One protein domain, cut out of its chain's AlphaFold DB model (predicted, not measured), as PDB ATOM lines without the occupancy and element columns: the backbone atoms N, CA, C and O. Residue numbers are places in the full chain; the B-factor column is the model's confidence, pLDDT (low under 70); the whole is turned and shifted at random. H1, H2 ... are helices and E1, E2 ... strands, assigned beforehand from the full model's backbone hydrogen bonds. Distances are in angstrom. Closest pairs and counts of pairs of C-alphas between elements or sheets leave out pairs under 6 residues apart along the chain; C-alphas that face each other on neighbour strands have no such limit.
ATOM      1  N   LYS A  96     -31.381 -21.958 -13.849       78.06
ATOM      2  CA  LYS A  96     -31.870 -20.690 -13.298       78.06
ATOM      3  C   LYS A  96     -32.868 -20.064 -14.261       78.06
ATOM      4  O   LYS A  96     -32.658 -20.099 -15.468       78.06
ATOM      5  N   CYS A  97     -33.932 -19.474 -13.729       78.62
ATOM      6  CA  CYS A  97     -34.864 -18.695 -14.536       78.62
ATOM      7  C   CYS A  97     -34.227 -17.359 -14.929       78.62
ATOM      8  O   CYS A  97     -33.673 -16.659 -14.081       78.62
ATOM      9  N   GLU A  98     -34.306 -16.986 -16.204       76.19
ATOM     10  CA  GLU A  98     -33.708 -15.740 -16.686       76.19
ATOM     11  C   GLU A  98     -34.484 -14.494 -16.246       76.19
ATOM     12  O   GLU A  98     -33.860 -13.452 -16.045       76.19
ATOM     13  N   GLU A  99     -35.790 -14.615 -15.993       72.00
ATOM     14  CA  GLU A  99     -36.661 -13.501 -15.597       72.00
ATOM     15  C   GLU A  99     -36.574 -13.194 -14.094       72.00
ATOM     16  O   GLU A  99     -36.259 -12.074 -13.701       72.00
ATOM     17  N   CYS A 100     -36.781 -14.193 -13.227       71.81
ATOM     18  CA  CYS A 100     -36.825 -13.992 -11.769       71.81
ATOM     19  C   CYS A 100     -35.542 -14.412 -11.028       71.81
ATOM     20  O   CYS A 100     -35.459 -14.283  -9.806       71.81
ATOM     21  N   LYS A 101     -34.551 -14.961 -11.747       74.31
ATOM     22  CA  LYS A 101     -33.260 -15.444 -11.215       74.31
ATOM     23  C   LYS A 101     -33.362 -16.547 -10.150       74.31
ATOM     24  O   LYS A 101     -32.389 -16.825  -9.452       74.31
ATOM     25  N   PHE A 102     -34.511 -17.212 -10.031       80.81
ATOM     26  CA  PHE A 102     -34.697 -18.336  -9.111       80.81
ATOM     27  C   PHE A 102     -34.038 -19.617  -9.619       80.81
ATOM     28  O   PHE A 102     -34.001 -19.877 -10.823       80.81
ATOM     29  N   TRP A 103     -33.539 -20.424  -8.679       79.12
ATOM     30  CA  TRP A 103     -32.809 -21.660  -8.960       79.12
ATOM     31  C   TRP A 103     -33.678 -22.899  -8.752       79.12
ATOM     32  O   TRP A 103     -34.347 -23.038  -7.721       79.12
ATOM     33  N   TYR A 104     -33.592 -23.827  -9.707       78.25
ATOM     34  CA  TYR A 104     -34.350 -25.074  -9.731       78.25
ATOM     35  C   TYR A 104     -33.434 -26.293  -9.876       78.25
ATOM     36  O   TYR A 104     -32.411 -26.269 -10.563       78.25
ATOM     37  N   ARG A 105     -33.819 -27.402  -9.235       76.81
ATOM     38  CA  ARG A 105     -33.067 -28.670  -9.252       76.81
ATOM     39  C   ARG A 105     -33.218 -29.492 -10.540       76.81
ATOM     40  O   ARG A 105     -32.579 -30.537 -10.649       76.81
ATOM     41  N   SER A 106     -34.119 -29.106 -11.449       77.56
ATOM     42  CA  SER A 106     -34.402 -29.830 -12.700       77.56
ATOM     43  C   SER A 106     -35.091 -28.951 -13.742       77.56
ATOM     44  O   SER A 106     -35.980 -28.180 -13.378       77.56
ATOM     45  N   GLU A 107     -34.811 -29.205 -15.020       76.44
ATOM     46  CA  GLU A 107     -35.388 -28.478 -16.163       76.44
ATOM     47  C   GLU A 107     -36.919 -28.497 -16.208       76.44
ATOM     48  O   GLU A 107     -37.547 -27.483 -16.470       76.44
ATOM     49  N   ILE A 108     -37.542 -29.620 -15.847       77.94
ATOM     50  CA  ILE A 108     -39.007 -29.756 -15.816       77.94
ATOM     51  C   ILE A 108     -39.649 -28.752 -14.841       77.94
ATOM     52  O   ILE A 108     -40.697 -28.176 -15.125       77.94
ATOM     53  N   LEU A 109     -39.017 -28.526 -13.683       75.19
ATOM     54  CA  LEU A 109     -39.506 -27.567 -12.686       75.19
ATOM     55  C   LEU A 109     -39.273 -26.123 -13.130       75.19
ATOM     56  O   LEU A 109     -40.109 -25.271 -12.839       75.19
ATOM     57  N   LEU A 110     -38.175 -25.863 -13.844       79.31
ATOM     58  CA  LEU A 110     -37.925 -24.563 -14.454       79.31
ATOM     59  C   LEU A 110     -38.968 -24.265 -15.540       79.31
ATOM     60  O   LEU A 110     -39.562 -23.193 -15.517       79.31
ATOM     61  N   GLN A 111     -39.257 -25.218 -16.426       77.31
ATOM     62  CA  GLN A 111     -40.227 -25.040 -17.506       77.31
ATOM     63  C   GLN A 111     -41.645 -24.790 -16.972       77.31
ATOM     64  O   GLN A 111     -42.295 -23.828 -17.373       77.31
ATOM     65  N   SER A 112     -42.079 -25.577 -15.980       77.12
ATOM     66  CA  SER A 112     -43.363 -25.369 -15.293       77.12
ATOM     67  C   SER A 112     -43.440 -24.021 -14.563       77.12
ATOM     68  O   SER A 112     -44.523 -23.466 -14.378       77.12
ATOM     69  N   HIS A 113     -42.303 -23.478 -14.127       78.19
ATOM     70  CA  HIS A 113     -42.240 -22.139 -13.560       78.19
ATOM     71  C   HIS A 113     -42.288 -21.043 -14.637       78.19
ATOM     72  O   HIS A 113     -42.977 -20.050 -14.435       78.19
ATOM     73  N   ILE A 114     -41.608 -21.224 -15.774       78.88
ATOM     74  CA  ILE A 114     -41.631 -20.276 -16.901       78.88
ATOM     75  C   ILE A 114     -43.052 -20.113 -17.452       78.88
ATOM     76  O   ILE A 114     -43.463 -19.008 -17.792       78.88
ATOM     77  N   GLU A 115     -43.837 -21.190 -17.482       75.25
ATOM     78  CA  GLU A 115     -45.256 -21.137 -17.855       75.25
ATOM     79  C   GLU A 115     -46.080 -20.220 -16.936       75.25
ATOM     80  O   GLU A 115     -46.989 -19.548 -17.415       75.25
ATOM     81  N   GLN A 116     -45.721 -20.096 -15.652       71.69
ATOM     82  CA  GLN A 116     -46.416 -19.212 -14.703       71.69
ATOM     83  C   GLN A 116     -46.140 -17.723 -14.949       71.69
ATOM     84  O   GLN A 116     -46.931 -16.898 -14.507       71.69
ATOM     85  N   HIS A 117     -45.060 -17.362 -15.656       74.31
ATOM     86  CA  HIS A 117     -44.820 -15.968 -16.066       74.31
ATOM     87  C   HIS A 117     -45.741 -15.531 -17.212       74.31
ATOM     88  O   HIS A 117     -45.966 -14.338 -17.401       74.31
ATOM     89  N   LYS A 118     -46.314 -16.483 -17.961       69.88
ATOM     90  CA  LYS A 118     -47.201 -16.202 -19.101       69.88
ATOM     91  C   LYS A 118     -48.645 -15.885 -18.692       69.88
ATOM     92  O   LYS A 118     -49.404 -15.401 -19.526       69.88
ATOM     93  N   GLU A 119     -49.024 -16.127 -17.434       64.25
ATOM     94  CA  GLU A 119     -50.365 -15.853 -16.899       64.25
ATOM     95  C   GLU A 119     -50.324 -14.705 -15.865       64.25
ATOM     96  O   GLU A 119     -49.990 -14.938 -14.701       64.25
ATOM     97  N   PRO A 120     -50.686 -13.459 -16.237       55.03
ATOM     98  CA  PRO A 120     -50.477 -12.273 -15.393       55.03
ATOM     99  C   PRO A 120     -51.315 -12.234 -14.100       55.03
ATOM    100  O   PRO A 120     -51.020 -11.441 -13.206       55.03
ATOM    101  N   GLU A 121     -52.336 -13.086 -13.960       55.12
ATOM    102  CA  GLU A 121     -53.213 -13.126 -12.777       55.12
ATOM    103  C   GLU A 121     -52.828 -14.200 -11.742       55.12
ATOM    104  O   GLU A 121     -53.363 -14.223 -10.626       55.12
ATOM    105  N   VAL A 122     -51.877 -15.088 -12.056       53.09
ATOM    106  CA  VAL A 122     -51.481 -16.170 -11.146       53.09
ATOM    107  C   VAL A 122     -50.321 -15.724 -10.260       53.09
ATOM    108  O   VAL A 122     -49.214 -15.448 -10.716       53.09
ATOM    109  N   LYS A 123     -50.535 -15.718  -8.936       54.59
ATOM    110  CA  LYS A 123     -49.442 -15.557  -7.964       54.59
ATOM    111  C   LYS A 123     -48.433 -16.696  -8.130       54.59
ATOM    112  O   LYS A 123     -48.683 -17.823  -7.694       54.59
ATOM    113  N   ILE A 124     -47.283 -16.376  -8.713       55.72
ATOM    114  CA  ILE A 124     -46.175 -17.303  -8.949       55.72
ATOM    115  C   ILE A 124     -45.739 -17.939  -7.625       55.72
ATOM    116  O   ILE A 124     -45.457 -17.255  -6.633       55.72
ATOM    117  N   ARG A 125     -45.671 -19.275  -7.592       55.47
ATOM    118  CA  ARG A 125     -45.237 -20.002  -6.393       55.47
ATOM    119  C   ARG A 125     -43.735 -19.819  -6.204       55.47
ATOM    120  O   ARG A 125     -42.932 -20.482  -6.850       55.47
ATOM    121  N   ALA A 126     -43.363 -18.939  -5.280       57.06
ATOM    122  CA  ALA A 126     -41.965 -18.713  -4.948       57.06
ATOM    123  C   ALA A 126     -41.306 -19.983  -4.350       57.06
ATOM    124  O   ALA A 126     -41.918 -20.643  -3.500       57.06
ATOM    125  N   PRO A 127     -40.057 -20.305  -4.736       60.97
ATOM    126  CA  PRO A 127     -39.286 -21.398  -4.150       60.97
ATOM    127  C   PRO A 127     -39.101 -21.241  -2.631       60.97
ATOM    128  O   PRO A 127     -39.122 -20.132  -2.090       60.97
ATOM    129  N   GLY A 128     -38.951 -22.372  -1.933       67.31
ATOM    130  CA  GLY A 128     -39.088 -22.452  -0.474       67.31
ATOM    131  C   GLY A 128     -37.918 -21.905   0.355       67.31
ATOM    132  O   GLY A 128     -38.118 -21.681   1.552       67.31
ATOM    133  N   PHE A 129     -36.738 -21.699  -0.240       77.12
ATOM    134  CA  PHE A 129     -35.529 -21.216   0.438       77.12
ATOM    135  C   PHE A 129     -35.130 -19.828  -0.072       77.12
ATOM    136  O   PHE A 129     -35.095 -19.602  -1.278       77.12
ATOM    137  N   VAL A 130     -34.802 -18.915   0.844       81.44
ATOM    138  CA  VAL A 130     -34.323 -17.553   0.545       81.44
ATOM    139  C   VAL A 130     -32.846 -17.453   0.917       81.44
ATOM    140  O   VAL A 130     -32.458 -17.981   1.964       81.44
ATOM    141  N   CYS A 131     -32.043 -16.790   0.078       82.75
ATOM    142  CA  CYS A 131     -30.609 -16.619   0.304       82.75
ATOM    143  C   CYS A 131     -30.288 -16.033   1.703       82.75
ATOM    144  O   CYS A 131     -30.962 -15.089   2.127       82.75
ATOM    145  N   PRO A 132     -29.277 -16.569   2.425       78.94
ATOM    146  CA  PRO A 132     -28.841 -16.065   3.733       78.94
ATOM    147  C   PRO A 132     -28.318 -14.621   3.757       78.94
ATOM    148  O   PRO A 132     -28.309 -14.037   4.835       78.94
ATOM    149  N   TYR A 133     -27.889 -14.064   2.624       76.81
ATOM    150  CA  TYR A 133     -27.239 -12.749   2.529       76.81
ATOM    151  C   TYR A 133     -28.241 -11.619   2.348       76.81
ATOM    152  O   TYR A 133     -29.140 -11.752   1.517       76.81
ATOM    153  N   ASP A 134     -28.100 -10.523   3.103       73.38
ATOM    154  CA  ASP A 134     -29.158  -9.523   3.235       73.38
ATOM    155  C   ASP A 134     -29.500  -8.806   1.921       73.38
ATOM    156  O   ASP A 134     -30.668  -8.623   1.568       73.38
ATOM    157  N   GLU A 135     -28.455  -8.529   1.161       76.69
ATOM    158  CA  GLU A 135     -28.427  -7.936  -0.167       76.69
ATOM    159  C   GLU A 135     -28.935  -8.864  -1.284       76.69
ATOM    160  O   GLU A 135     -29.166  -8.410  -2.404       76.69
ATOM    161  N   CYS A 136     -29.147 -10.155  -1.003       78.94
ATOM    162  CA  CYS A 136     -29.580 -11.135  -1.991       78.94
ATOM    163  C   CYS A 136     -31.033 -11.568  -1.787       78.94
ATOM    164  O   CYS A 136     -31.430 -12.074  -0.735       78.94
ATOM    165  N   THR A 137     -31.836 -11.408  -2.838       75.38
ATOM    166  CA  THR A 137     -33.265 -11.762  -2.867       75.38
ATOM    167  C   THR A 137     -33.540 -13.073  -3.607       75.38
ATOM    168  O   THR A 137     -34.698 -13.481  -3.746       75.38
ATOM    169  N   VAL A 138     -32.483 -13.758  -4.062       79.62
ATOM    170  CA  VAL A 138     -32.580 -15.008  -4.818       79.62
ATOM    171  C   VAL A 138     -33.245 -16.096  -3.978       79.62
ATOM    172  O   VAL A 138     -32.976 -16.269  -2.783       79.62
ATOM    173  N   ARG A 139     -34.119 -16.861  -4.638       80.50
ATOM    174  CA  ARG A 139     -34.823 -18.002  -4.055       80.50
ATOM    175  C   ARG A 139     -34.445 -19.306  -4.733       80.50
ATOM    176  O   ARG A 139     -34.189 -19.357  -5.934       80.50
ATOM    177  N   CYS A 140     -34.441 -20.360  -3.932       80.00
ATOM    178  CA  CYS A 140     -34.008 -21.698  -4.300       80.00
ATOM    179  C   CYS A 140     -35.077 -22.723  -3.907       80.00
ATOM    180  O   CYS A 140     -35.725 -22.617  -2.859       80.00
ATOM    181  N   ASP A 141     -35.299 -23.720  -4.757       76.50
ATOM    182  CA  ASP A 141     -36.317 -24.756  -4.548       76.50
ATOM    183  C   ASP A 141     -35.930 -25.796  -3.485       76.50
ATOM    184  O   ASP A 141     -36.802 -26.387  -2.844       76.50
ATOM    185  N   CYS A 142     -34.634 -26.004  -3.250       77.06
ATOM    186  CA  CYS A 142     -34.120 -26.907  -2.231       77.06
ATOM    187  C   CYS A 142     -32.789 -26.427  -1.634       77.06
ATOM    188  O   CYS A 142     -32.153 -25.489  -2.104       77.06
ATOM    189  N   GLN A 143     -32.351 -27.105  -0.573       80.75
ATOM    190  CA  GLN A 143     -31.122 -26.769   0.145       80.75
ATOM    191  C   GLN A 143     -29.851 -26.913  -0.718       80.75
ATOM    192  O   GLN A 143     -28.896 -26.165  -0.544       80.75
ATOM    193  N   GLU A 144     -29.831 -27.853  -1.666       81.69
ATOM    194  CA  GLU A 144     -28.687 -28.063  -2.566       81.69
ATOM    195  C   GLU A 144     -28.562 -26.936  -3.601       81.69
ATOM    196  O   GLU A 144     -27.456 -26.467  -3.872       81.69
ATOM    197  N   THR A 145     -29.691 -26.449  -4.131       82.88
ATOM    198  CA  THR A 145     -29.714 -25.307  -5.056       82.88
ATOM    199  C   THR A 145     -29.346 -24.008  -4.336       82.88
ATOM    200  O   THR A 145     -28.567 -23.224  -4.873       82.88
ATOM    201  N   LEU A 146     -29.765 -23.853  -3.073       85.25
ATOM    202  CA  LEU A 146     -29.326 -22.763  -2.197       85.25
ATOM    203  C   LEU A 146     -27.810 -22.768  -1.971       85.25
ATOM    204  O   LEU A 146     -27.159 -21.748  -2.177       85.25
ATOM    205  N   ASN A 147     -27.237 -23.900  -1.561       85.62
ATOM    206  CA  ASN A 147     -25.806 -23.974  -1.268       85.62
ATOM    207  C   ASN A 147     -24.953 -23.710  -2.520       85.62
ATOM    208  O   ASN A 147     -23.907 -23.075  -2.417       85.62
ATOM    209  N   LYS A 148     -25.402 -24.139  -3.709       82.88
ATOM    210  CA  LYS A 148     -24.717 -23.820  -4.973       82.88
ATOM    211  C   LYS A 148     -24.830 -22.344  -5.351       82.88
ATOM    212  O   LYS A 148     -23.820 -21.759  -5.727       82.88
ATOM    213  N   HIS A 149     -26.009 -21.740  -5.196       85.50
ATOM    214  CA  HIS A 149     -26.186 -20.298  -5.376       85.50
ATOM    215  C   HIS A 149     -25.230 -19.507  -4.468       85.50
ATOM    216  O   HIS A 149     -24.498 -18.658  -4.961       85.50
ATOM    217  N   VAL A 150     -25.159 -19.841  -3.173       84.31
ATOM    218  CA  VAL A 150     -24.252 -19.167  -2.227       84.31
ATOM    219  C   VAL A 150     -22.779 -19.396  -2.586       84.31
ATOM    220  O   VAL A 150     -21.967 -18.481  -2.495       84.31
ATOM    221  N   LYS A 151     -22.418 -20.591  -3.060       84.44
ATOM    222  CA  LYS A 151     -21.046 -20.881  -3.497       84.44
ATOM    223  C   LYS A 151     -20.616 -20.047  -4.712       84.44
ATOM    224  O   LYS A 151     -19.463 -19.637  -4.759       84.44
ATOM    225  N   ILE A 152     -21.512 -19.836  -5.682       82.62
ATOM    226  CA  ILE A 152     -21.208 -19.160  -6.956       82.62
ATOM    227  C   ILE A 152     -21.391 -17.644  -6.842       82.62
ATOM    228  O   ILE A 152     -20.469 -16.897  -7.131       82.62
ATOM    229  N   GLU A 153     -22.567 -17.187  -6.412       83.31
ATOM    230  CA  GLU A 153     -22.936 -15.764  -6.438       83.31
ATOM    231  C   GLU A 153     -22.389 -14.994  -5.223       83.31
ATOM    232  O   GLU A 153     -22.233 -13.780  -5.282       83.31
ATOM    233  N   HIS A 154     -22.067 -15.690  -4.123       83.94
ATOM    234  CA  HIS A 154     -21.481 -15.090  -2.915       83.94
ATOM    235  C   HIS A 154     -20.027 -15.524  -2.661       83.94
ATOM    236  O   HIS A 154     -19.501 -15.282  -1.576       83.94
ATOM    237  N   ASN A 155     -19.370 -16.174  -3.634       81.56
ATOM    238  CA  ASN A 155     -17.966 -16.619  -3.568       81.56
ATOM    239  C   ASN A 155     -17.594 -17.432  -2.305       81.56
ATOM    240  O   ASN A 155     -16.443 -17.450  -1.866       81.56
ATOM    241  N   ARG A 156     -18.560 -18.144  -1.708       78.81
ATOM    242  CA  ARG A 156     -18.349 -18.998  -0.525       78.81
ATOM    243  C   ARG A 156     -17.853 -20.384  -0.927       78.81
ATOM    244  O   ARG A 156     -18.587 -21.375  -0.901       78.81
ATOM    245  N   HIS A 157     -16.586 -20.459  -1.334       76.31
ATOM    246  CA  HIS A 157     -15.935 -21.722  -1.705       76.31
ATOM    247  C   HIS A 157     -15.679 -22.662  -0.511       76.31
ATOM    248  O   HIS A 157     -15.400 -23.841  -0.718       76.31
ATOM    249  N   ASP A 158     -15.851 -22.173   0.718       76.19
ATOM    250  CA  ASP A 158     -15.803 -22.916   1.983       76.19
ATOM    251  C   ASP A 158     -17.044 -23.799   2.236       76.19
ATOM    252  O   ASP A 158     -17.091 -24.567   3.200       76.19
ATOM    253  N   LEU A 159     -18.060 -23.733   1.368       79.19
ATOM    254  CA  LEU A 159     -19.181 -24.677   1.345       79.19
ATOM    255  C   LEU A 159     -18.727 -26.035   0.784       79.19
ATOM    256  O   LEU A 159     -18.880 -26.329  -0.409       79.19
ATOM    257  N   VAL A 160     -18.173 -26.869   1.665       76.12
ATOM    258  CA  VAL A 160     -17.713 -28.233   1.369       76.12
ATOM    259  C   VAL A 160     -18.739 -29.260   1.854       76.12
ATOM    260  O   VAL A 160     -19.387 -29.076   2.886       76.12
ATOM    261  N   TYR A 161     -18.900 -30.340   1.086       80.38
ATOM    262  CA  TYR A 161     -19.681 -31.501   1.498       80.38
ATOM    263  C   TYR A 161     -18.752 -32.628   1.933       80.38
ATOM    264  O   TYR A 161     -18.023 -33.174   1.108       80.38
ATOM    265  N   ASP A 162     -18.855 -33.014   3.195       78.69
ATOM    266  CA  ASP A 162     -18.192 -34.191   3.735       78.69
ATOM    267  C   ASP A 162     -19.067 -35.430   3.532       78.69
ATOM    268  O   ASP A 162     -20.297 -35.365   3.637       78.69
ATOM    269  N   ILE A 163     -18.431 -36.566   3.250       84.56
ATOM    270  CA  ILE A 163     -19.074 -37.882   3.237       84.56
ATOM    271  C   ILE A 163     -18.521 -38.666   4.424       84.56
ATOM    272  O   ILE A 163     -17.317 -38.892   4.527       84.56
ATOM    273  N   LEU A 164     -19.406 -39.047   5.339       83.75
ATOM    274  CA  LEU A 164     -19.086 -39.782   6.558       83.75
ATOM    275  C   LEU A 164     -19.803 -41.125   6.538       83.75
ATOM    276  O   LEU A 164     -20.951 -41.205   6.109       83.75
ATOM    277  N   HIS A 165     -19.151 -42.166   7.040       86.00
ATOM    278  CA  HIS A 165     -19.735 -43.499   7.140       86.00
ATOM    279  C   HIS A 165     -19.825 -43.922   8.606       86.00
ATOM    280  O   HIS A 165     -18.888 -43.695   9.371       86.00
ATOM    281  N   PHE A 166     -20.945 -44.532   8.988       84.56
ATOM    282  CA  PHE A 166     -21.187 -45.063  10.327       84.56
ATOM    283  C   PHE A 166     -21.700 -46.500  10.246       84.56
ATOM    284  O   PHE A 166     -22.528 -46.825   9.394       84.56
ATOM    285  N   ASP A 167     -21.258 -47.326  11.191       79.75
ATOM    286  CA  ASP A 167     -21.647 -48.738  11.287       79.75
ATOM    287  C   ASP A 167     -23.042 -48.930  11.915       79.75
ATOM    288  O   ASP A 167     -23.587 -50.030  11.914       79.75
ATOM    289  N   SER A 168     -23.626 -47.873  12.500       81.94
ATOM    290  CA  SER A 168     -24.955 -47.913  13.118       81.94
ATOM    291  C   SER A 168     -25.573 -46.525  13.314       81.94
ATOM    292  O   SER A 168     -24.873 -45.506  13.365       81.94
ATOM    293  N   TRP A 169     -26.902 -46.489  13.489       80.94
ATOM    294  CA  TRP A 169     -27.649 -45.255  13.782       80.94
ATOM    295  C   TRP A 169     -27.226 -44.642  15.120       80.94
ATOM    296  O   TRP A 169     -27.122 -43.423  15.211       80.94
ATOM    297  N   ASP A 170     -26.880 -45.466  16.109       76.31
ATOM    298  CA  ASP A 170     -26.362 -45.005  17.399       76.31
ATOM    299  C   ASP A 170     -25.017 -44.278  17.252       76.31
ATOM    300  O   ASP A 170     -24.773 -43.264  17.909       76.31
ATOM    301  N   GLY A 171     -24.132 -44.782  16.381       73.88
ATOM    302  CA  GLY A 171     -22.856 -44.132  16.073       73.88
ATOM    303  C   GLY A 171     -23.059 -42.761  15.429       73.88
ATOM    304  O   GLY A 171     -22.441 -41.776  15.840       73.88
ATOM    305  N   PHE A 172     -23.993 -42.685  14.482       83.94
ATOM    306  CA  PHE A 172     -24.406 -41.432  13.856       83.94
ATOM    307  C   PHE A 172     -25.029 -40.442  14.857       83.94
ATOM    308  O   PHE A 172     -24.678 -39.261  14.845       83.94
ATOM    309  N   GLU A 173     -25.929 -40.895  15.736       78.06
ATOM    310  CA  GLU A 173     -26.578 -40.030  16.730       78.06
ATOM    311  C   GLU A 173     -25.562 -39.443  17.714       78.06
ATOM    312  O   GLU A 173     -25.579 -38.235  17.949       78.06
ATOM    313  N   ARG A 174     -24.610 -40.249  18.203       74.62
ATOM    314  CA  ARG A 174     -23.524 -39.763  19.074       74.62
ATOM    315  C   ARG A 174     -22.633 -38.739  18.379       74.62
ATOM    316  O   ARG A 174     -22.279 -37.726  18.981       74.62
ATOM    317  N   TRP A 175     -22.269 -38.988  17.121       85.94
ATOM    318  CA  TRP A 175     -21.498 -38.027  16.332       85.94
ATOM    319  C   TRP A 175     -22.261 -36.713  16.161       85.94
ATOM    320  O   TRP A 175     -21.699 -35.645  16.397       85.94
ATOM    321  N   LYS A 176     -23.552 -36.784  15.823       82.19
ATOM    322  CA  LYS A 176     -24.418 -35.610  15.686       82.19
ATOM    323  C   LYS A 176     -24.512 -34.826  16.995       82.19
ATOM    324  O   LYS A 176     -24.418 -33.604  16.965       82.19
ATOM    325  N   GLU A 177     -24.705 -35.499  18.127       70.81
ATOM    326  CA  GLU A 177     -24.762 -34.846  19.440       70.81
ATOM    327  C   GLU A 177     -23.453 -34.125  19.768       70.81
ATOM    328  O   GLU A 177     -23.476 -32.978  20.218       70.81
ATOM    329  N   ASN A 178     -22.310 -34.760  19.494       70.75
ATOM    330  CA  ASN A 178     -21.005 -34.146  19.708       70.75
ATOM    331  C   ASN A 178     -20.761 -32.964  18.756       70.75
ATOM    332  O   ASN A 178     -20.256 -31.922  19.165       70.75
ATOM    333  N   LEU A 179     -21.172 -33.087  17.493       75.06
ATOM    334  CA  LEU A 179     -21.122 -32.003  16.515       75.06
ATOM    335  C   LEU A 179     -21.960 -30.805  16.981       75.06
ATOM    336  O   LEU A 179     -21.458 -29.685  17.002       75.06
ATOM    337  N   GLU A 180     -23.213 -31.026  17.387       75.00
ATOM    338  CA  GLU A 180     -24.107 -29.975  17.898       75.00
ATOM    339  C   GLU A 180     -23.543 -29.314  19.162       75.00
ATOM    340  O   GLU A 180     -23.660 -28.101  19.340       75.00
ATOM    341  N   PHE A 181     -22.892 -30.095  20.028       61.31
ATOM    342  CA  PHE A 181     -22.248 -29.595  21.237       61.31
ATOM    343  C   PHE A 181     -21.025 -28.723  20.927       61.31
ATOM    344  O   PHE A 181     -20.951 -27.583  21.381       61.31
ATOM    345  N   THR A 182     -20.089 -29.239  20.130       59.66
ATOM    346  CA  THR A 182     -18.807 -28.584  19.819       59.66
ATOM    347  C   THR A 182     -18.978 -27.337  18.961       59.66
ATOM    348  O   THR A 182     -18.348 -26.316  19.216       59.66
ATOM    349  N   THR A 183     -19.862 -27.390  17.965       63.00
ATOM    350  CA  THR A 183     -20.119 -26.255  17.063       63.00
ATOM    351  C   THR A 183     -21.199 -25.312  17.589       63.00
ATOM    352  O   THR A 183     -21.531 -24.327  16.932       63.00
ATOM    353  N   MET A 184     -21.775 -25.617  18.760       62.03
ATOM    354  CA  MET A 184     -22.935 -24.926  19.329       62.03
ATOM    355  C   MET A 184     -24.092 -24.771  18.327       62.03
ATOM    356  O   MET A 184     -24.849 -23.804  18.397       62.03
ATOM    357  N   SER A 185     -24.232 -25.719  17.397       70.62
ATOM    358  CA  SER A 185     -25.248 -25.741  16.345       70.62
ATOM    359  C   SER A 185     -26.420 -26.652  16.738       70.62
ATOM    360  O   SER A 185     -26.363 -27.407  17.709       70.62
ATOM    361  N   ARG A 186     -27.547 -26.571  16.019       78.19
ATOM    362  CA  ARG A 186     -28.649 -27.533  16.187       78.19
ATOM    363  C   ARG A 186     -29.239 -27.920  14.846       78.19
ATOM    364  O   ARG A 186     -29.762 -27.066  14.133       78.19
ATOM    365  N   PHE A 187     -29.274 -29.216  14.582       79.56
ATOM    366  CA  PHE A 187     -29.870 -29.829  13.411       79.56
ATOM    367  C   PHE A 187     -31.194 -30.503  13.775       79.56
ATOM    368  O   PHE A 187     -31.308 -31.291  14.718       79.56
ATOM    369  N   VAL A 188     -32.237 -30.165  13.021       79.69
ATOM    370  CA  VAL A 188     -33.600 -30.662  13.215       79.69
ATOM    371  C   VAL A 188     -34.065 -31.475  12.024       79.69
ATOM    372  O   VAL A 188     -33.660 -31.235  10.889       79.69
ATOM    373  N   HIS A 189     -34.932 -32.449  12.301       79.31
ATOM    374  CA  HIS A 189     -35.517 -33.320  11.289       79.31
ATOM    375  C   HIS A 189     -36.312 -32.497  10.271       79.31
ATOM    376  O   HIS A 189     -37.351 -31.927  10.609       79.31
ATOM    377  N   ALA A 190     -35.837 -32.467   9.027       76.00
ATOM    378  CA  ALA A 190     -36.502 -31.797   7.916       76.00
ATOM    379  C   ALA A 190     -37.469 -32.753   7.205       76.00
ATOM    380  O   ALA A 190     -38.642 -32.440   7.025       76.00
ATOM    381  N   SER A 191     -36.997 -33.946   6.839       79.94
ATOM    382  CA  SER A 191     -37.824 -34.997   6.237       79.94
ATOM    383  C   SER A 191     -37.178 -36.371   6.412       79.94
ATOM    384  O   SER A 191     -36.002 -36.476   6.759       79.94
ATOM    385  N   SER A 192     -37.947 -37.430   6.181       82.19
ATOM    386  CA  SER A 192     -37.444 -38.798   6.078       82.19
ATOM    387  C   SER A 192     -38.240 -39.580   5.037       82.19
ATOM    388  O   SER A 192     -39.366 -39.224   4.689       82.19
ATOM    389  N   LYS A 193     -37.618 -40.624   4.497       79.62
ATOM    390  CA  LYS A 193     -38.182 -41.557   3.522       79.62
ATOM    391  C   LYS A 193     -37.698 -42.940   3.906       79.62
ATOM    392  O   LYS A 193     -36.526 -43.111   4.240       79.62
ATOM    393  N   LYS A 194     -38.602 -43.908   3.868       78.31
ATOM    394  CA  LYS A 194     -38.304 -45.304   4.164       78.31
ATOM    395  C   LYS A 194     -38.736 -46.134   2.967       78.31
ATOM    396  O   LYS A 194     -39.903 -46.081   2.594       78.31
ATOM    397  N   ASN A 195     -37.795 -46.869   2.390       70.88
ATOM    398  CA  ASN A 195     -38.036 -47.807   1.301       70.88
ATOM    399  C   ASN A 195     -37.662 -49.221   1.774       70.88
ATOM    400  O   ASN A 195     -37.080 -49.384   2.846       70.88
ATOM    401  N   TYR A 196     -37.961 -50.244   0.968       59.19
ATOM    402  CA  TYR A 196     -37.614 -51.641   1.270       59.19
ATOM    403  C   TYR A 196     -36.105 -51.853   1.514       59.19
ATOM    404  O   TYR A 196     -35.719 -52.686   2.323       59.19
ATOM    405  N   CYS A 197     -35.254 -51.055   0.862       56.25
ATOM    406  CA  CYS A 197     -33.795 -51.137   0.953       56.25
ATOM    407  C   CYS A 197     -33.153 -50.325   2.096       56.25
ATOM    408  O   CYS A 197     -31.942 -50.425   2.280       56.25
ATOM    409  N   GLY A 198     -33.917 -49.520   2.850       68.75
ATOM    410  CA  GLY A 198     -33.368 -48.725   3.954       68.75
ATOM    411  C   GLY A 198     -34.097 -47.410   4.243       68.75
ATOM    412  O   GLY A 198     -35.143 -47.086   3.667       68.75
ATOM    413  N   ARG A 199     -33.532 -46.629   5.171       81.00
ATOM    414  CA  ARG A 199     -34.046 -45.326   5.615       81.00
ATOM    415  C   ARG A 199     -33.129 -44.192   5.162       81.00
ATOM    416  O   ARG A 199     -31.917 -44.251   5.307       81.00
ATOM    417  N   SER A 200     -33.724 -43.112   4.667       84.50
ATOM    418  CA  SER A 200     -33.048 -41.831   4.454       84.50
ATOM    419  C   SER A 200     -33.604 -40.775   5.410       84.50
ATOM    420  O   SER A 200     -34.821 -40.677   5.606       84.50
ATOM    421  N   LEU A 201     -32.719 -39.984   6.008       85.25
ATOM    422  CA  LEU A 201     -33.015 -38.952   6.995       85.25
ATOM    423  C   LEU A 201     -32.354 -37.634   6.579       85.25
ATOM    424  O   LEU A 201     -31.141 -37.567   6.410       85.25
ATOM    425  N   TRP A 202     -33.155 -36.579   6.450       84.06
ATOM    426  CA  TRP A 202     -32.701 -35.235   6.106       84.06
ATOM    427  C   TRP A 202     -32.781 -34.342   7.338       84.06
ATOM    428  O   TRP A 202     -33.849 -34.192   7.941       84.06
ATOM    429  N   LEU A 203     -31.661 -33.721   7.685       84.75
ATOM    430  CA  LEU A 203     -31.517 -32.830   8.829       84.75
ATOM    431  C   LEU A 203     -31.002 -31.474   8.346       84.75
ATOM    432  O   LEU A 203     -30.059 -31.409   7.565       84.75
ATOM    433  N   SER A 204     -31.617 -30.388   8.805       84.38
ATOM    434  CA  SER A 204     -31.199 -29.017   8.487       84.38
ATOM    435  C   SER A 204     -30.950 -28.230   9.763       84.38
ATOM    436  O   SER A 204     -31.519 -28.554  10.810       84.38
ATOM    437  N   CYS A 205     -30.142 -27.173   9.693       81.12
ATOM    438  CA  CYS A 205     -30.004 -26.242  10.807       81.12
ATOM    439  C   CYS A 205     -31.384 -25.731  11.280       81.12
ATOM    440  O   CYS A 205     -32.296 -25.492  10.485       81.12
ATOM    441  N   TYR A 206     -31.553 -25.551  12.590       73.12
ATOM    442  CA  TYR A 206     -32.786 -25.062  13.217       73.12
ATOM    443  C   TYR A 206     -33.268 -23.711  12.660       73.12
ATOM    444  O   TYR A 206     -34.480 -23.456  12.623       73.12
ATOM    445  N   PHE A 207     -32.328 -22.855  12.249       68.50
ATOM    446  CA  PHE A 207     -32.600 -21.532  11.683       68.50
ATOM    447  C   PHE A 207     -32.993 -21.577  10.207       68.50
ATOM    448  O   PHE A 207     -33.518 -20.592   9.702       68.50
ATOM    449  N   THR A 208     -32.842 -22.722   9.536       67.06
ATOM    450  CA  THR A 208     -33.370 -22.911   8.187       67.06
ATOM    451  C   THR A 208     -34.898 -22.896   8.232       67.06
ATOM    452  O   THR A 208     -35.539 -23.791   8.795       67.06
ATOM    453  N   ARG A 209     -35.513 -21.867   7.638       64.50
ATOM    454  CA  ARG A 209     -36.959 -21.819   7.405       64.50
ATOM    455  C   ARG A 209     -37.252 -22.212   5.960       64.50
ATOM    456  O   ARG A 209     -36.862 -21.516   5.036       64.50
ATOM    457  N   THR A 210     -37.998 -23.296   5.776       50.69
ATOM    458  CA  THR A 210     -38.727 -23.561   4.531       50.69
ATOM    459  C   THR A 210     -40.046 -22.800   4.581       50.69
ATOM    460  O   THR A 210     -40.852 -23.031   5.494       50.69
ATOM    461  N   VAL A 211     -40.291 -21.892   3.640       47.81
ATOM    462  CA  VAL A 211     -41.608 -21.253   3.512       47.81
ATOM    463  C   VAL A 211     -42.609 -22.340   3.107       47.81
ATOM    464  O   VAL A 211     -42.449 -22.979   2.070       47.81
ATOM    465  N   LYS A 212     -43.615 -22.617   3.951       37.91
ATOM    466  CA  LYS A 212     -44.700 -23.535   3.576       37.91
ATOM    467  C   LYS A 212     -45.489 -22.900   2.434       37.91
ATOM    468  O   LYS A 212     -45.813 -21.718   2.508       37.91
ATOM    469  N   GLU A 236     -35.726 -14.972   8.571       57.91
ATOM    470  CA  GLU A 236     -36.528 -15.065   7.346       57.91
ATOM    471  C   GLU A 236     -35.752 -15.733   6.199       57.91
ATOM    472  O   GLU A 236     -36.345 -16.106   5.188       57.91
ATOM    473  N   ARG A 237     -34.448 -15.956   6.398       71.44
ATOM    474  CA  ARG A 237     -33.507 -16.515   5.430       71.44
ATOM    475  C   ARG A 237     -33.041 -17.914   5.828       71.44
ATOM    476  O   ARG A 237     -33.104 -18.308   6.995       71.44
ATOM    477  N   ALA A 238     -32.598 -18.696   4.848       78.19
ATOM    478  CA  ALA A 238     -32.189 -20.078   5.060       78.19
ATOM    479  C   ALA A 238     -30.701 -20.201   5.418       78.19
ATOM    480  O   ALA A 238     -29.854 -19.557   4.812       78.19
ATOM    481  N   CYS A 239     -30.377 -21.090   6.362       83.44
ATOM    482  CA  CYS A 239     -28.995 -21.492   6.622       83.44
ATOM    483  C   CYS A 239     -28.546 -22.557   5.615       83.44
ATOM    484  O   CYS A 239     -29.337 -23.429   5.254       83.44
ATOM    485  N   THR A 240     -27.273 -22.525   5.223       83.75
ATOM    486  CA  THR A 240     -26.615 -23.491   4.324       83.75
ATOM    487  C   THR A 240     -26.338 -24.861   4.959       83.75
ATOM    488  O   THR A 240     -26.214 -25.867   4.248       83.75
ATOM    489  N   ALA A 241     -26.261 -24.936   6.291       84.62
ATOM    490  CA  ALA A 241     -25.860 -26.149   6.992       84.62
ATOM    491  C   ALA A 241     -26.973 -27.212   7.021       84.62
ATOM    492  O   ALA A 241     -28.085 -26.981   7.519       84.62
ATOM    493  N   HIS A 242     -26.665 -28.406   6.512       88.75
ATOM    494  CA  HIS A 242     -27.566 -29.560   6.476       88.75
ATOM    495  C   HIS A 242     -26.799 -30.861   6.239       88.75
ATOM    496  O   HIS A 242     -25.675 -30.854   5.741       88.75
ATOM    497  N   PHE A 243     -27.443 -31.992   6.510       88.94
ATOM    498  CA  PHE A 243     -26.929 -33.290   6.098       88.94
ATOM    499  C   PHE A 243     -28.025 -34.308   5.811       88.94
ATOM    500  O   PHE A 243     -29.159 -34.210   6.290       88.94
ATOM    501  N   VAL A 244     -27.664 -35.291   4.990       86.44
ATOM    502  CA  VAL A 244     -28.523 -36.393   4.566       86.44
ATOM    503  C   VAL A 244     -27.853 -37.698   4.956       86.44
ATOM    504  O   VAL A 244     -26.799 -38.019   4.417       86.44
ATOM    505  N   ALA A 245     -28.476 -38.438   5.868       87.62
ATOM    506  CA  ALA A 245     -28.061 -39.777   6.264       87.62
ATOM    507  C   ALA A 245     -28.865 -40.819   5.478       87.62
ATOM    508  O   ALA A 245     -30.095 -40.740   5.432       87.62
ATOM    509  N   ARG A 246     -28.195 -41.785   4.854       86.06
ATOM    510  CA  ARG A 246     -28.799 -42.884   4.098       86.06
ATOM    511  C   ARG A 246     -28.281 -44.211   4.614       86.06
ATOM    512  O   ARG A 246     -27.083 -44.457   4.598       86.06
ATOM    513  N   GLU A 247     -29.200 -45.067   5.023       84.31
ATOM    514  CA  GLU A 247     -28.909 -46.439   5.405       84.31
ATOM    515  C   GLU A 247     -28.976 -47.352   4.181       84.31
ATOM    516  O   GLU A 247     -29.984 -47.369   3.471       84.31
ATOM    517  N   THR A 248     -27.906 -48.105   3.952       77.06
ATOM    518  CA  THR A 248     -27.781 -49.107   2.892       77.06
ATOM    519  C   THR A 248     -27.169 -50.363   3.505       77.06
ATOM    520  O   THR A 248     -26.036 -50.326   3.974       77.06
ATOM    521  N   PHE A 249     -27.928 -51.463   3.557       68.50
ATOM    522  CA  PHE A 249     -27.486 -52.741   4.149       68.50
ATOM    523  C   PHE A 249     -26.845 -52.597   5.548       68.50
ATOM    524  O   PHE A 249     -25.770 -53.134   5.812       68.50
ATOM    525  N   GLY A 250     -27.473 -51.814   6.432       69.38
ATOM    526  CA  GLY A 250     -27.011 -51.589   7.810       69.38
ATOM    527  C   GLY A 250     -25.879 -50.567   7.975       69.38
ATOM    528  O   GLY A 250     -25.596 -50.169   9.098       69.38
ATOM    529  N   HIS A 251     -25.283 -50.083   6.882       78.50
ATOM    530  CA  HIS A 251     -24.279 -49.018   6.907       78.50
ATOM    531  C   HIS A 251     -24.930 -47.669   6.623       78.50
ATOM    532  O   HIS A 251     -25.801 -47.561   5.757       78.50
ATOM    533  N   ILE A 252     -24.496 -46.626   7.324       84.19
ATOM    534  CA  ILE A 252     -25.053 -45.280   7.183       84.19
ATOM    535  C   ILE A 252     -24.030 -44.378   6.518       84.19
ATOM    536  O   ILE A 252     -22.992 -44.075   7.095       84.19
ATOM    537  N   GLU A 253     -24.358 -43.899   5.327       87.19
ATOM    538  CA  GLU A 253     -23.619 -42.845   4.643       87.19
ATOM    539  C   GLU A 253     -24.281 -41.493   4.925       87.19
ATOM    540  O   GLU A 253     -25.479 -41.309   4.705       87.19
ATOM    541  N   VAL A 254     -23.506 -40.529   5.403       85.38
ATOM    542  CA  VAL A 254     -23.951 -39.173   5.707       85.38
ATOM    543  C   VAL A 254     -23.218 -38.201   4.807       85.38
ATOM    544  O   VAL A 254     -22.011 -38.031   4.926       85.38
ATOM    545  N   ARG A 255     -23.965 -37.508   3.950       86.56
ATOM    546  CA  ARG A 255     -23.453 -36.373   3.180       86.56
ATOM    547  C   ARG A 255     -23.806 -35.079   3.904       86.56
ATOM    548  O   ARG A 255     -24.993 -34.770   4.029       86.56
ATOM    549  N   ALA A 256     -22.808 -34.334   4.374       83.19
ATOM    550  CA  ALA A 256     -22.984 -33.183   5.254       83.19
ATOM    551  C   ALA A 256     -22.306 -31.913   4.743       83.19
ATOM    552  O   ALA A 256     -21.129 -31.924   4.426       83.19
ATOM    553  N   CYS A 257     -23.042 -30.804   4.722       84.31
ATOM    554  CA  CYS A 257     -22.494 -29.457   4.618       84.31
ATOM    555  C   CYS A 257     -22.619 -28.807   5.997       84.31
ATOM    556  O   CYS A 257     -23.734 -28.510   6.436       84.31
ATOM    557  N   LEU A 258     -21.498 -28.617   6.691       82.19
ATOM    558  CA  LEU A 258     -21.472 -28.121   8.074       82.19
ATOM    559  C   LEU A 258     -21.261 -26.606   8.175       82.19
ATOM    560  O   LEU A 258     -21.474 -26.021   9.232       82.19
TER     561      LEU A 258
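AT A GLANCE: This is residues 96 to 212 and 236 to 258 of the 526 residues of an uncharacterized protein of Caenorhabditis remanei (UniProt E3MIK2). Two lobes lie end to end: a twisted sheet of five strands with helix H3 over one face, and, beyond one end of the strands, a looser lobe of H1, H2 and long loops. H2 grazes the sheet with residues 143 to 147, while H1 lies far out, and residues 118 to 123 stick out beyond it. The printed part has 140 residues, with three named helices and five named strands in the order H1 H2 E1 H3 E2 E3 E4 E5, and its class is mixed, helices and strands. The sheet order is E1 E5 E4 E3 E2, antiparallel throughout. The whole is only just compact, close to loose, with a radius of gyration of the C-alphas of 17.0 A and spans of 53 by 36 by 24 A.

HOW THE PARTS SIT: H1, residues 107 to 117, is not on the sheet and is apart from H2, residues 143 to 153. Between them residues 129 to 130 pair with residues 139 to 140, antiparallel. E1, residues 162 to 166, is an edge strand beside E5, residues 251 to 257; N 164 and O 254 are 2.8 A apart, within hydrogen-bond range. H3, residues 169 to 182, is on the sheet at a height over the sheet of 8.4 A, in two layers, a helix on one face of a sheet. It lies over E5 and runs along the strands, at 11 degrees to E5 on the local plane; the closest C-alphas of the two are those of Trp 169 and Ile 252, 7.1 A apart. E2, residues 187 to 195, is the other edge strand and bends by 56 degrees at residue 190. It forms a hairpin with E3, residues 198 to 205, with N 200 and O 193 at 2.8 A. E4, residues 242 to 248, is the antiparallel neighbour of E3, with N 245 and O 201 at 2.9 A, and forms a hairpin with E5, with N 246 and O 253 at 2.8 A. The closest C-alphas of H2 and E4 are those of Gln 143 and His 242, 7.8 A apart. Every O i to N i+4 pair is within hydrogen-bond range in H2 and H3, and 5 of 7 are in H1.

IN THESE COORDINATES: H1 begins at C-alpha 107, at (-35.388, -28.478, -16.163), and is 15.7 A long; H2 is 15.2 A. H3 measures 19.8 A, E2 23.2 A and E3 23.7 A. E4 is 19.9 A long, and E5, 19.8 A, ends at C-alpha 257, at (-22.494, -29.457, 4.618).

THE WHOLE: The C-alphas farthest apart, of Pro 120 and Asp 167, are 53.6 A apart. Residues 213 to 235 are not printed, and C-alphas 212 and 236 are 12.4 A apart across this cut, in the link E3 to E4. The link H1 to H2 is long, with 25 residues. Mean pLDDT of the printed part is 76.0; 27 residues are under 70, among them 118 to 128 and 207 to 212.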